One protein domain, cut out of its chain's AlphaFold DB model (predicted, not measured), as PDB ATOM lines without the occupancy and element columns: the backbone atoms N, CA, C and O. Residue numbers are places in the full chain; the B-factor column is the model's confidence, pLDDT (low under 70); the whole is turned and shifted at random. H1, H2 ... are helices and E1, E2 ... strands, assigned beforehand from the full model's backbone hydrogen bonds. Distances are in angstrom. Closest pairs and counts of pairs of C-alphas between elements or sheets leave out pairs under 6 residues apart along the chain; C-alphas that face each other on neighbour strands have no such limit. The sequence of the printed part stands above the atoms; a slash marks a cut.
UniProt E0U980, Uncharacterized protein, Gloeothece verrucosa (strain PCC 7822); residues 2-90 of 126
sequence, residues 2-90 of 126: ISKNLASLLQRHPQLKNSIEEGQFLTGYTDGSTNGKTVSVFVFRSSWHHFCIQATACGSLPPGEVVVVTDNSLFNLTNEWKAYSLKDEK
ATOM      1  N   ILE A   2     226.675 162.931 169.731       48.62
ATOM      2  CA  ILE A   2     225.345 162.307 169.754       48.62
ATOM      3  C   ILE A   2     224.992 162.033 168.287       48.62
ATOM      4  O   ILE A   2     224.959 162.965 167.483       48.62
ATOM      5  N   SER A   3     224.844 160.764 167.902       62.88
ATOM      6  CA  SER A   3     224.472 160.403 166.530       62.88
ATOM      7  C   SER A   3     223.131 161.065 166.183       62.88
ATOM      8  O   SER A   3     222.263 161.189 167.046       62.88
ATOM      9  N   LYS A   4     222.937 161.526 164.938       68.44
ATOM     10  CA  LYS A   4     221.688 162.201 164.496       68.44
ATOM     11  C   LYS A   4     220.423 161.413 164.888       68.44
ATOM     12  O   LYS A   4     219.411 161.996 165.266       68.44
ATOM     13  N   ASN A   5     220.550 160.091 164.892       80.69
ATOM     14  CA  ASN A   5     219.541 159.115 165.285       80.69
ATOM     15  C   ASN A   5     219.121 159.210 166.764       80.69
ATOM     16  O   ASN A   5     217.945 159.055 167.084       80.69
ATOM     17  N   LEU A   6     220.055 159.515 167.670       84.62
ATOM     18  CA  LEU A   6     219.774 159.648 169.100       84.62
ATOM     19  C   LEU A   6     218.974 160.923 169.407       84.62
ATOM     20  O   LEU A   6     218.064 160.898 170.229       84.62
ATOM     21  N   ALA A   7     219.244 162.021 168.695       85.00
ATOM     22  CA  ALA A   7     218.461 163.252 168.833       85.00
ATOM     23  C   ALA A   7     217.003 163.060 168.374       85.00
ATOM     24  O   ALA A   7     216.079 163.486 169.064       85.00
ATOM     25  N   SER A   8     216.789 162.368 167.248       86.12
ATOM     26  CA  SER A   8     215.446 161.997 166.766       86.12
ATOM     27  C   SER A   8     214.720 161.065 167.742       86.12
ATOM     28  O   SER A   8     213.524 161.216 168.002       86.12
ATOM     29  N   LEU A   9     215.443 160.118 168.351       87.94
ATOM     30  CA  LEU A   9     214.886 159.263 169.395       87.94
ATOM     31  C   LEU A   9     214.418 160.081 170.608       87.94
ATOM     32  O   LEU A   9     213.296 159.884 171.065       87.94
ATOM     33  N   LEU A  10     215.231 161.026 171.086       89.62
ATOM     34  CA  LEU A  10     214.894 161.890 172.222       89.62
ATOM     35  C   LEU A  10     213.702 162.814 171.952       89.62
ATOM     36  O   LEU A  10     212.959 163.132 172.874       89.62
ATOM     37  N   GLN A  11     213.480 163.222 170.701       88.44
ATOM     38  CA  GLN A  11     212.267 163.961 170.339       88.44
ATOM     39  C   GLN A  11     211.002 163.102 170.476       88.44
ATOM     40  O   GLN A  11     209.965 163.610 170.890       88.44
ATOM     41  N   ARG A  12     211.082 161.805 170.146       87.31
ATOM     42  CA  ARG A  12     209.958 160.854 170.264       87.31
ATOM     43  C   ARG A  12     209.751 160.356 171.693       87.31
ATOM     44  O   ARG A  12     208.622 160.098 172.099       87.31
ATOM     45  N   HIS A  13     210.840 160.221 172.442       88.94
ATOM     46  CA  HIS A  13     210.862 159.701 173.803       88.94
ATOM     47  C   HIS A  13     211.643 160.651 174.726       88.94
ATOM     48  O   HIS A  13     212.757 160.326 175.150       88.94
ATOM     49  N   PRO A  14     211.078 161.829 175.052       89.25
ATOM     50  CA  PRO A  14     211.759 162.842 175.860       89.25
ATOM     51  C   PRO A  14     212.138 162.342 177.258       89.25
ATOM     52  O   PRO A  14     213.122 162.806 177.829       89.25
ATOM     53  N   GLN A  15     211.417 161.349 177.785       87.88
ATOM     54  CA  GLN A  15     211.715 160.713 179.067       87.88
ATOM     55  C   GLN A  15     213.097 160.045 179.121       87.88
ATOM     56  O   GLN A  15     213.648 159.895 180.203       87.88
ATOM     57  N   LEU A  16     213.681 159.669 177.976       88.38
ATOM     58  CA  LEU A  16     214.989 159.001 177.932       88.38
ATOM     59  C   LEU A  16     216.158 159.967 178.143       88.38
ATOM     60  O   LEU A  16     217.292 159.525 178.320       88.38
ATOM     61  N   LYS A  17     215.900 161.281 178.102       88.62
ATOM     62  CA  LYS A  17     216.940 162.309 178.177       88.62
ATOM     63  C   LYS A  17     217.785 162.171 179.441       88.62
ATOM     64  O   LYS A  17     219.005 162.124 179.329       88.62
ATOM     65  N   ASN A  18     217.140 162.033 180.599       86.94
ATOM     66  CA  ASN A  18     217.835 161.940 181.883       86.94
ATOM     67  C   ASN A  18     218.743 160.705 181.926       86.94
ATOM     68  O   ASN A  18     219.934 160.829 182.184       86.94
ATOM     69  N   SER A  19     218.225 159.530 181.557       85.62
ATOM     70  CA  SER A  19     219.011 158.290 181.537       85.62
ATOM     71  C   SER A  19     220.196 158.359 180.569       85.62
ATOM     72  O   SER A  19     221.256 157.800 180.844       85.62
ATOM     73  N   ILE A  20     220.048 159.048 179.433       86.88
ATOM     74  CA  ILE A  20     221.140 159.234 178.467       86.88
ATOM     75  C   ILE A  20     222.204 160.195 179.009       86.88
ATOM     76  O   ILE A  20     223.395 159.910 178.873       86.88
ATOM     77  N   GLU A  21     221.800 161.302 179.633       86.81
ATOM     78  CA  GLU A  21     222.717 162.273 180.248       86.81
ATOM     79  C   GLU A  21     223.474 161.674 181.444       86.81
ATOM     80  O   GLU A  21     224.663 161.936 181.612       86.81
ATOM     81  N   GLU A  22     222.825 160.795 182.210       84.38
ATOM     82  CA  GLU A  22     223.421 160.052 183.329       84.38
ATOM     83  C   GLU A  22     224.273 158.845 182.886       84.38
ATOM     84  O   GLU A  22     224.865 158.158 183.719       84.38
ATOM     85  N   GLY A  23     224.352 158.554 181.580       82.88
ATOM     86  CA  GLY A  23     225.120 157.421 181.047       82.88
ATOM     87  C   GLY A  23     224.502 156.043 181.328       82.88
ATOM     88  O   GLY A  23     225.171 155.021 181.178       82.88
ATOM     89  N   GLN A  24     223.223 155.989 181.703       85.31
ATOM     90  CA  GLN A  24     222.460 154.774 182.016       85.31
ATOM     91  C   GLN A  24     221.836 154.147 180.762       85.31
ATOM     92  O   GLN A  24     220.656 153.792 180.718       85.31
ATOM     93  N   PHE A  25     222.630 154.009 179.705       88.12
ATOM     94  CA  PHE A  25     222.191 153.379 178.467       88.12
ATOM     95  C   PHE A  25     223.297 152.520 177.865       88.12
ATOM     96  O   PHE A  25     224.487 152.732 178.102       88.12
ATOM     97  N   LEU A  26     222.899 151.547 177.052       87.69
ATOM     98  CA  LEU A  26     223.809 150.794 176.199       87.69
ATOM     99  C   LEU A  26     223.344 150.901 174.750       87.69
ATOM    100  O   LEU A  26     222.189 151.218 174.460       87.69
ATOM    101  N   THR A  27     224.264 150.629 173.835       89.12
ATOM    102  CA  THR A  27     223.986 150.585 172.400       89.12
ATOM    103  C   THR A  27     224.271 149.188 171.874       89.12
ATOM    104  O   THR A  27     225.167 148.494 172.367       89.12
ATOM    105  N   GLY A  28     223.485 148.753 170.898       89.94
ATOM    106  CA  GLY A  28     223.589 147.401 170.372       89.94
ATOM    107  C   GLY A  28     222.815 147.187 169.081       89.94
ATOM    108  O   GLY A  28     222.260 148.130 168.517       89.94
ATOM    109  N   TYR A  29     222.764 145.930 168.643       91.31
ATOM    110  CA  TYR A  29     221.908 145.486 167.544       91.31
ATOM    111  C   TYR A  29     220.896 144.450 168.003       91.31
ATOM    112  O   TYR A  29     221.093 143.726 168.978       91.31
ATOM    113  N   THR A  30     219.817 144.367 167.244       92.56
ATOM    114  CA  THR A  30     218.772 143.370 167.407       92.56
ATOM    115  C   THR A  30     218.281 142.882 166.048       92.56
ATOM    116  O   THR A  30     218.333 143.627 165.066       92.56
ATOM    117  N   ASP A  31     217.733 141.670 166.017       92.06
ATOM    118  CA  ASP A  31     217.012 141.119 164.863       92.06
ATOM    119  C   ASP A  31     215.567 141.635 164.765       92.06
ATOM    120  O   ASP A  31     214.832 141.288 163.844       92.06
ATOM    121  N   GLY A  32     215.168 142.509 165.687       88.56
ATOM    122  CA  GLY A  32     213.867 143.153 165.696       88.56
ATOM    123  C   GLY A  32     212.821 142.388 166.499       88.56
ATOM    124  O   GLY A  32     212.972 141.217 166.839       88.56
ATOM    125  N   SER A  33     211.758 143.096 166.864       89.81
ATOM    126  CA  SER A  33     210.639 142.568 167.635       89.81
ATOM    127  C   SER A  33     209.446 143.524 167.581       89.81
ATOM    128  O   SER A  33     209.493 144.594 166.969       89.81
ATOM    129  N   THR A  34     208.355 143.139 168.229       88.38
ATOM    130  CA  THR A  34     207.142 143.950 168.350       88.38
ATOM    131  C   THR A  34     206.957 144.455 169.774       88.38
ATOM    132  O   THR A  34     207.514 143.911 170.726       88.38
ATOM    133  N   ASN A  35     206.169 145.521 169.920       91.38
ATOM    134  CA  ASN A  35     205.978 146.207 171.193       91.38
ATOM    135  C   ASN A  35     205.601 145.248 172.336       91.38
ATOM    136  O   ASN A  35     204.704 144.415 172.191       91.38
ATOM    137  N   GLY A  36     206.269 145.396 173.480       87.88
ATOM    138  CA  GLY A  36     206.036 144.600 174.686       87.88
ATOM    139  C   GLY A  36     206.622 143.187 174.646       87.88
ATOM    140  O   GLY A  36     206.510 142.463 175.634       87.88
ATOM    141  N   LYS A  37     207.248 142.766 173.541       92.00
ATOM    142  CA  LYS A  37     207.939 141.476 173.465       92.00
ATOM    143  C   LYS A  37     209.375 141.592 173.949       92.00
ATOM    144  O   LYS A  37     210.060 142.580 173.683       92.00
ATOM    145  N   THR A  38     209.836 140.540 174.615       91.75
ATOM    146  CA  THR A  38     211.248 140.372 174.942       91.75
ATOM    147  C   THR A  38     212.049 140.177 173.660       91.75
ATOM    148  O   THR A  38     211.640 139.445 172.758       91.75
ATOM    149  N   VAL A  39     213.188 140.846 173.579       92.31
ATOM    150  CA  VAL A  39     214.097 140.830 172.449       92.31
ATOM    151  C   VAL A  39     215.529 140.688 172.948       92.31
ATOM    152  O   VAL A  39     215.925 141.293 173.946       92.31
ATOM    153  N   SER A  40     216.313 139.881 172.238       91.50
ATOM    154  CA  SER A  40     217.748 139.780 172.478       91.50
ATOM    155  C   SER A  40     218.460 140.956 171.816       91.50
ATOM    156  O   SER A  40     218.274 141.224 170.626       91.50
ATOM    157  N   VAL A  41     219.264 141.663 172.604       91.00
ATOM    158  CA  VAL A  41     220.082 142.784 172.145       91.00
ATOM    159  C   VAL A  41     221.545 142.424 172.320       91.00
ATOM    160  O   VAL A  41     222.003 142.135 173.426       91.00
ATOM    161  N   PHE A  42     222.273 142.459 171.213       89.88
ATOM    162  CA  PHE A  42     223.711 142.282 171.173       89.88
ATOM    163  C   PHE A  42     224.391 143.614 171.485       89.88
ATOM    164  O   PHE A  42     224.304 144.551 170.691       89.88
ATOM    165  N   VAL A  43     225.039 143.716 172.647       86.62
ATOM    166  CA  VAL A  43     225.637 144.965 173.137       86.62
ATOM    167  C   VAL A  43     227.138 145.000 172.854       86.62
ATOM    168  O   VAL A  43     227.855 144.035 173.130       86.62
ATOM    169  N   PHE A  44     227.636 146.152 172.397       73.06
ATOM    170  CA  PHE A  44     229.076 146.401 172.278       73.06
ATOM    171  C   PHE A  44     229.584 147.154 173.503       73.06
ATOM    172  O   PHE A  44     229.223 148.309 173.724       73.06
ATOM    173  N   ARG A  45     230.457 146.525 174.293       68.75
ATOM    174  CA  ARG A  45     231.216 147.222 175.348       68.75
ATOM    175  C   ARG A  45     232.720 147.230 175.122       68.75
ATOM    176  O   ARG A  45     233.378 148.174 175.538       68.75
ATOM    177  N   SER A  46     233.276 146.212 174.471       55.00
ATOM    178  CA  SER A  46     234.676 146.203 174.037       55.00
ATOM    179  C   SER A  46     234.865 145.190 172.912       55.00
ATOM    180  O   SER A  46     234.067 144.264 172.785       55.00
ATOM    181  N   SER A  47     235.953 145.309 172.147       58.69
ATOM    182  CA  SER A  47     236.326 144.357 171.087       58.69
ATOM    183  C   SER A  47     236.522 142.911 171.570       58.69
ATOM    184  O   SER A  47     236.624 142.006 170.748       58.69
ATOM    185  N   TRP A  48     236.583 142.688 172.886       54.72
ATOM    186  CA  TRP A  48     236.882 141.392 173.500       54.72
ATOM    187  C   TRP A  48     235.714 140.799 174.289       54.72
ATOM    188  O   TRP A  48     235.760 139.629 174.647       54.72
ATOM    189  N   HIS A  49     234.671 141.586 174.566       59.78
ATOM    190  CA  HIS A  49     233.511 141.135 175.329       59.78
ATOM    191  C   HIS A  49     232.234 141.603 174.648       59.78
ATOM    192  O   HIS A  49     231.851 142.774 174.721       59.78
ATOM    193  N   HIS A  50     231.575 140.639 174.018       68.94
ATOM    194  CA  HIS A  50     230.219 140.761 173.522       68.94
ATOM    195  C   HIS A  50     229.297 139.998 174.464       68.94
ATOM    196  O   HIS A  50     229.591 138.858 174.826       68.94
ATOM    197  N   PHE A  51     228.189 140.612 174.859       81.88
ATOM    198  CA  PHE A  51     227.164 139.926 175.631       81.88
ATOM    199  C   PHE A  51     225.782 140.283 175.097       81.88
ATOM    200  O   PHE A  51     225.553 141.375 174.570       81.88
ATOM    201  N   CYS A  52     224.873 139.323 175.226       86.94
ATOM    202  CA  CYS A  52     223.472 139.507 174.899       86.94
ATOM    203  C   CYS A  52     222.714 139.862 176.170       86.94
ATOM    204  O   CYS A  52     222.877 139.203 177.198       86.94
ATOM    205  N   ILE A  53     221.856 140.869 176.080       87.69
ATOM    206  CA  ILE A  53     220.876 141.164 177.122       87.69
ATOM    207  C   ILE A  53     219.472 140.886 176.602       87.69
ATOM    208  O   ILE A  53     219.217 140.959 175.400       87.69
ATOM    209  N   GLN A  54     218.561 140.585 177.521       90.62
ATOM    210  CA  GLN A  54     217.134 140.550 177.231       90.62
ATOM    211  C   GLN A  54     216.540 141.918 177.559       90.62
ATOM    212  O   GLN A  54     216.734 142.425 178.663       90.62
ATOM    213  N   ALA A  55     215.829 142.504 176.602       91.19
ATOM    214  CA  ALA A  55     215.143 143.779 176.755       91.19
ATOM    215  C   ALA A  55     213.703 143.680 176.253       91.19
ATOM    216  O   ALA A  55     213.391 142.855 175.406       91.19
ATOM    217  N   THR A  56     212.817 144.530 176.742       93.06
ATOM    218  CA  THR A  56     211.450 144.670 176.244       93.06
ATOM    219  C   THR A  56     211.439 145.695 175.118       93.06
ATOM    220  O   THR A  56     211.882 146.828 175.302       93.06
ATOM    221  N   ALA A  57     210.935 145.320 173.945       92.00
ATOM    222  CA  ALA A  57     210.806 146.235 172.819       92.00
ATOM    223  C   ALA A  57     209.766 147.327 173.116       92.00
ATOM    224  O   ALA A  57     208.598 147.032 173.382       92.00
ATOM    225  N   CYS A  58     210.183 148.589 173.047       89.62
ATOM    226  CA  CYS A  58     209.304 149.745 173.181       89.62
ATOM    227  C   CYS A  58     208.900 150.245 171.794       89.62
ATOM    228  O   CYS A  58     209.627 150.995 171.144       89.62
ATOM    229  N   GLY A  59     207.717 149.825 171.345       87.00
ATOM    230  CA  GLY A  59     207.211 150.089 170.000       87.00
ATOM    231  C   GLY A  59     207.618 149.024 168.978       87.00
ATOM    232  O   GLY A  59     208.047 147.925 169.326       87.00
ATOM    233  N   SER A  60     207.424 149.340 167.696       87.50
ATOM    234  CA  SER A  60     207.912 148.501 166.600       87.50
ATOM    235  C   SER A  60     209.432 148.606 166.532       87.50
ATOM    236  O   SER A  60     209.974 149.702 166.373       87.50
ATOM    237  N   LEU A  61     210.120 147.476 166.671       89.88
ATOM    238  CA  LEU A  61     211.572 147.423 166.695       89.88
ATOM    239  C   LEU A  61     212.044 146.711 165.421       89.88
ATOM    240  O   LEU A  61     212.058 145.482 165.380       89.88
ATOM    241  N   PRO A  62     212.393 147.433 164.345       90.00
ATOM    242  CA  PRO A  62     212.978 146.801 163.170       90.00
ATOM    243  C   PRO A  62     214.361 146.216 163.499       90.00
ATOM    244  O   PRO A  62     215.042 146.731 164.391       90.00
ATOM    245  N   PRO A  63     214.835 145.215 162.736       91.31
ATOM    246  CA  PRO A  63     216.218 144.768 162.834       91.31
ATOM    247  C   PRO A  63     217.183 145.945 162.633       91.31
ATOM    248  O   PRO A  63     217.029 146.725 161.678       91.31
ATOM    249  N   GLY A  64     218.180 146.088 163.504       90.38
ATOM    250  CA  GLY A  64     219.158 147.172 163.425       90.38
ATOM    251  C   GLY A  64     219.627 147.712 164.772       90.38
ATOM    252  O   GLY A  64     219.568 147.027 165.789       90.38
ATOM    253  N   GLU A  65     220.141 148.943 164.731       90.69
ATOM    254  CA  GLU A  65     220.703 149.646 165.885       90.69
ATOM    255  C   GLU A  65     219.624 150.017 166.896       90.69
ATOM    256  O   GLU A  65     218.586 150.593 166.549       90.69
ATOM    257  N   VAL A  66     219.910 149.739 168.162       92.00
ATOM    258  CA  VAL A  66     219.036 150.058 169.284       92.00
ATOM    259  C   VAL A  66     219.802 150.714 170.420       92.00
ATOM    260  O   VAL A  66     220.985 150.447 170.644       92.00
ATOM    261  N   VAL A  67     219.088 151.558 171.158       91.69
ATOM    262  CA  VAL A  67     219.478 151.994 172.499       91.69
ATOM    263  C   VAL A  67     218.662 151.193 173.490       91.69
ATOM    264  O   VAL A  67     217.446 151.066 173.343       91.69
ATOM    265  N   VAL A  68     219.333 150.665 174.504       91.38
ATOM    266  CA  VAL A  68     218.686 150.018 175.640       91.38
ATOM    267  C   VAL A  68     218.901 150.860 176.884       91.38
ATOM    268  O   VAL A  68     220.021 151.280 177.172       91.38
ATOM    269  N   VAL A  69     217.816 151.119 177.601       90.19
ATOM    270  CA  VAL A  69     217.800 151.928 178.823       90.19
ATOM    271  C   VAL A  69     217.253 151.073 179.956       90.19
ATOM    272  O   VAL A  69     216.415 150.200 179.724       90.19
ATOM    273  N   THR A  70     217.745 151.300 181.169       85.56
ATOM    274  CA  THR A  70     217.200 150.699 182.386       85.56
ATOM    275  C   THR A  70     216.763 151.809 183.330       85.56
ATOM    276  O   THR A  70     217.461 152.809 183.469       85.56
ATOM    277  N   ASP A  71     215.617 151.623 183.979       73.12
ATOM    278  CA  ASP A  71     215.127 152.541 185.016       73.12
ATOM    279  C   ASP A  71     215.758 152.225 186.390       73.12
ATOM    280  O   ASP A  71     215.473 152.885 187.388       73.12
ATOM    281  N   ASN A  72     216.597 151.183 186.473       69.88
ATOM    282  CA  ASN A  72     217.179 150.722 187.724       69.88
ATOM    283  C   ASN A  72     218.578 151.308 187.950       69.88
ATOM    284  O   ASN A  72     219.533 150.982 187.243       69.88
ATOM    285  N   SER A  73     218.714 152.096 189.016       62.78
ATOM    286  CA  SER A  73     219.971 152.707 189.456       62.78
ATOM    287  C   SER A  73     221.037 151.703 189.923       62.78
ATOM    288  O   SER A  73     222.206 152.063 190.042       62.78
ATOM    289  N   LEU A  74     220.669 150.441 190.175       59.88
ATOM    290  CA  LEU A  74     221.560 149.419 190.738       59.88
ATOM    291  C   LEU A  74     222.338 148.595 189.696       59.88
ATOM    292  O   LEU A  74     223.024 147.654 190.085       59.88
ATOM    293  N   PHE A  75     222.253 148.910 188.393       58.56
ATOM    294  CA  PHE A  75     222.994 148.226 187.310       58.56
ATOM    295  C   PHE A  75     222.978 146.683 187.396       58.56
ATOM    296  O   PHE A  75     223.944 146.008 187.038       58.56
ATOM    297  N   ASN A  76     221.878 146.102 187.878       57.78
ATOM    298  CA  ASN A  76     221.776 144.659 188.036       57.78
ATOM    299  C   ASN A  76     221.412 144.015 186.687       57.78
ATOM    300  O   ASN A  76     220.466 144.446 186.026       57.78
ATOM    301  N   LEU A  77     222.147 142.978 186.273       56.81
ATOM    302  CA  LEU A  77     222.009 142.323 184.957       56.81
ATOM    303  C   LEU A  77     220.646 141.637 184.733       56.81
ATOM    304  O   LEU A  77     220.331 141.244 183.613       56.81
ATOM    305  N   THR A  78     219.847 141.494 185.788       58.00
ATOM    306  CA  THR A  78     218.555 140.802 185.810       58.00
ATOM    307  C   THR A  78     217.340 141.695 185.540       58.00
ATOM    308  O   THR A  78     216.239 141.161 185.450       58.00
ATOM    309  N   ASN A  79     217.498 143.016 185.381       61.72
ATOM    310  CA  ASN A  79     216.360 143.944 185.394       61.72
ATOM    311  C   ASN A  79     216.025 144.603 184.047       61.72
ATOM    312  O   ASN A  79     216.894 145.132 183.362       61.72
ATOM    313  N   GLU A  80     214.722 144.563 183.744       80.62
ATOM    314  CA  GLU A  80     213.876 145.352 182.827       80.62
ATOM    315  C   GLU A  80     214.566 146.355 181.888       80.62
ATOM    316  O   GLU A  80     214.296 147.557 181.909       80.62
ATOM    317  N   TRP A  81     215.430 145.868 181.003       89.69
ATOM    318  CA  TRP A  81     215.920 146.690 179.903       89.69
ATOM    319  C   TRP A  81     214.775 147.022 178.954       89.69
ATOM    320  O   TRP A  81     213.963 146.162 178.621       89.69
ATOM    321  N   LYS A  82     214.736 148.258 178.468       92.19
ATOM    322  CA  LYS A  82     213.799 148.717 177.439       92.19
ATOM    323  C   LYS A  82     214.573 149.062 176.181       92.19
ATOM    324  O   LYS A  82     215.508 149.855 176.243       92.19
ATOM    325  N   ALA A  83     214.209 148.449 175.058       93.25
ATOM    326  CA  ALA A  83     214.876 148.630 173.776       93.25
ATOM    327  C   ALA A  83     214.115 149.611 172.885       93.25
ATOM    328  O   ALA A  83     212.915 149.455 172.655       93.25
ATOM    329  N   TYR A  84     214.848 150.572 172.329       92.31
ATOM    330  CA  TYR A  84     214.340 151.610 171.444       92.31
ATOM    331  C   TYR A  84     215.121 151.626 170.134       92.31
ATOM    332  O   TYR A  84     216.351 151.560 170.127       92.31
ATOM    333  N   SER A  85     214.405 151.749 169.018       91.44
ATOM    334  CA  SER A  85     215.009 151.803 167.686       91.44
ATOM    335  C   SER A  85     215.722 153.132 167.447       91.44
ATOM    336  O   SER A  85     215.118 154.200 167.557       91.44
ATOM    337  N   LEU A  86     216.991 153.064 167.036       88.38
ATOM    338  CA  LEU A  86     217.729 154.225 166.533       88.38
ATOM    339  C   LEU A  86     217.433 154.520 165.056       88.38
ATOM    340  O   LEU A  86     217.891 155.534 164.536       88.38
ATOM    341  N   LYS A  87     216.673 153.676 164.349       82.56
ATOM    342  CA  LYS A  87     216.291 153.985 162.968       82.56
ATOM    343  C   LYS A  87     215.282 155.135 162.932       82.56
ATOM    344  O   LYS A  87     214.300 155.156 163.678       82.56
ATOM    345  N   ASP A  88     215.524 156.070 162.018       69.12
ATOM    346  CA  ASP A  88     214.571 157.115 161.663       69.12
ATOM    347  C   ASP A  88     213.413 156.525 160.846       69.12
ATOM    348  O   ASP A  88     213.611 155.922 159.788       69.12
ATOM    349  N   GLU A  89     212.186 156.778 161.303       60.06
ATOM    350  CA  GLU A  89     210.931 156.376 160.644       60.06
ATOM    351  C   GLU A  89     210.825 156.897 159.198       60.06
ATOM    352  O   GLU A  89     210.161 156.292 158.359       60.06
ATOM    353  N   LYS A  90     211.526 157.987 158.850       54.41
ATOM    354  CA  LYS A  90     211.487 158.570 157.494       54.41
ATOM    355  C   LYS A  90     212.004 157.632 156.398       54.41
ATOM    356  O   LYS A  90     211.642 157.817 155.241       54.41
TER     357      LYS A  90
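Overview. This is residues 2 to 90 of the 126 residues of an uncharacterized protein of Gloeothece verrucosa (strain PCC 7822) (UniProt E0U980). A small closed barrel of five strands makes the core, and two short helices, H1 and H2, pack on one side of its wall, near E4. The barrel's longest strands, E2 and E3, form a hairpin, and the long link from E4 to E5 loops out before the chain returns to the ring. The printed part has 89 residues, with two named helices and then five named strands in the order H1 H2 E1 E2 E3 E4 E5. The barrel is mixed: round the ring run E1 E2 E3 E5 E4 and back to E1, with E3 and E5 parallel and the other neighbour pairs antiparallel. The class is mixed, helices and strands, and the whole is compact, with a radius of gyration of the C-alphas of 12.2 A and spans of 33 by 27 by 27 A.

Arrangement. H1, residues 4 to 12, is on the barrel; its closest C-alpha to E5, residues 81 to 85, is that of Leu 9, 7.7 A from that of Ser 85. H2, residues 16 to 21, is close to H1 but not clearly touching it, with the C-alphas of Leu 10 and Lys 17 closest at 6.3 A, at a steep tilt of 47 degrees, opposite ways. H2 is on the barrel, outside it, at a height over the sheet of 8.3 A; the C-alphas of Ser 19 and of Val 69 in E4, residues 64 to 69, are the closest of that pair, 7.0 A apart. In H1 and H2 every O i to N i+4 pair is within hydrogen-bond range. E1, residues 25 to 30, and E2, residues 38 to 46, are a hairpin, with N 42 and O 29 2.8 A apart. E2 and E3, residues 49 to 57, are the next hairpin, with N 39 and O 55 2.7 A apart. E1 E2 E3 are a meander, each strand the antiparallel neighbour of the one before. With E4 they are a Greek key, in which E1 is also the antiparallel neighbour of the fourth strand; N 28 and O 66 are 3.0 A apart. E3 and E5 are parallel, with N 56 and O 81 2.7 A apart. E4 and E5 are a hairpin, with N 84 and O 67 2.8 A apart.

Along the chain. H1 begins at C-alpha 4, (221.688, 162.201, 164.496), and is 13.1 A long; H2 is 8.7 A. E1 is 15.3 A, E2 24.2 A, E3 23.4 A and E4 16.2 A long; E3 bends by 52 degrees at residue 54. E5 is 13.3 A long and ends at C-alpha 85, (215.009, 151.803, 167.686).

Size, cuts and confidence. The two C-alphas farthest apart are those of Leu 74 and Lys 90, at 35.9 A. The printed part has no cut. The link from E4 to E5, 11 residues, is long. The mean pLDDT of the printed part is 82.1; residues 2 to 4, 45 to 50, 72 to 79 and 88 to 90 are under 70.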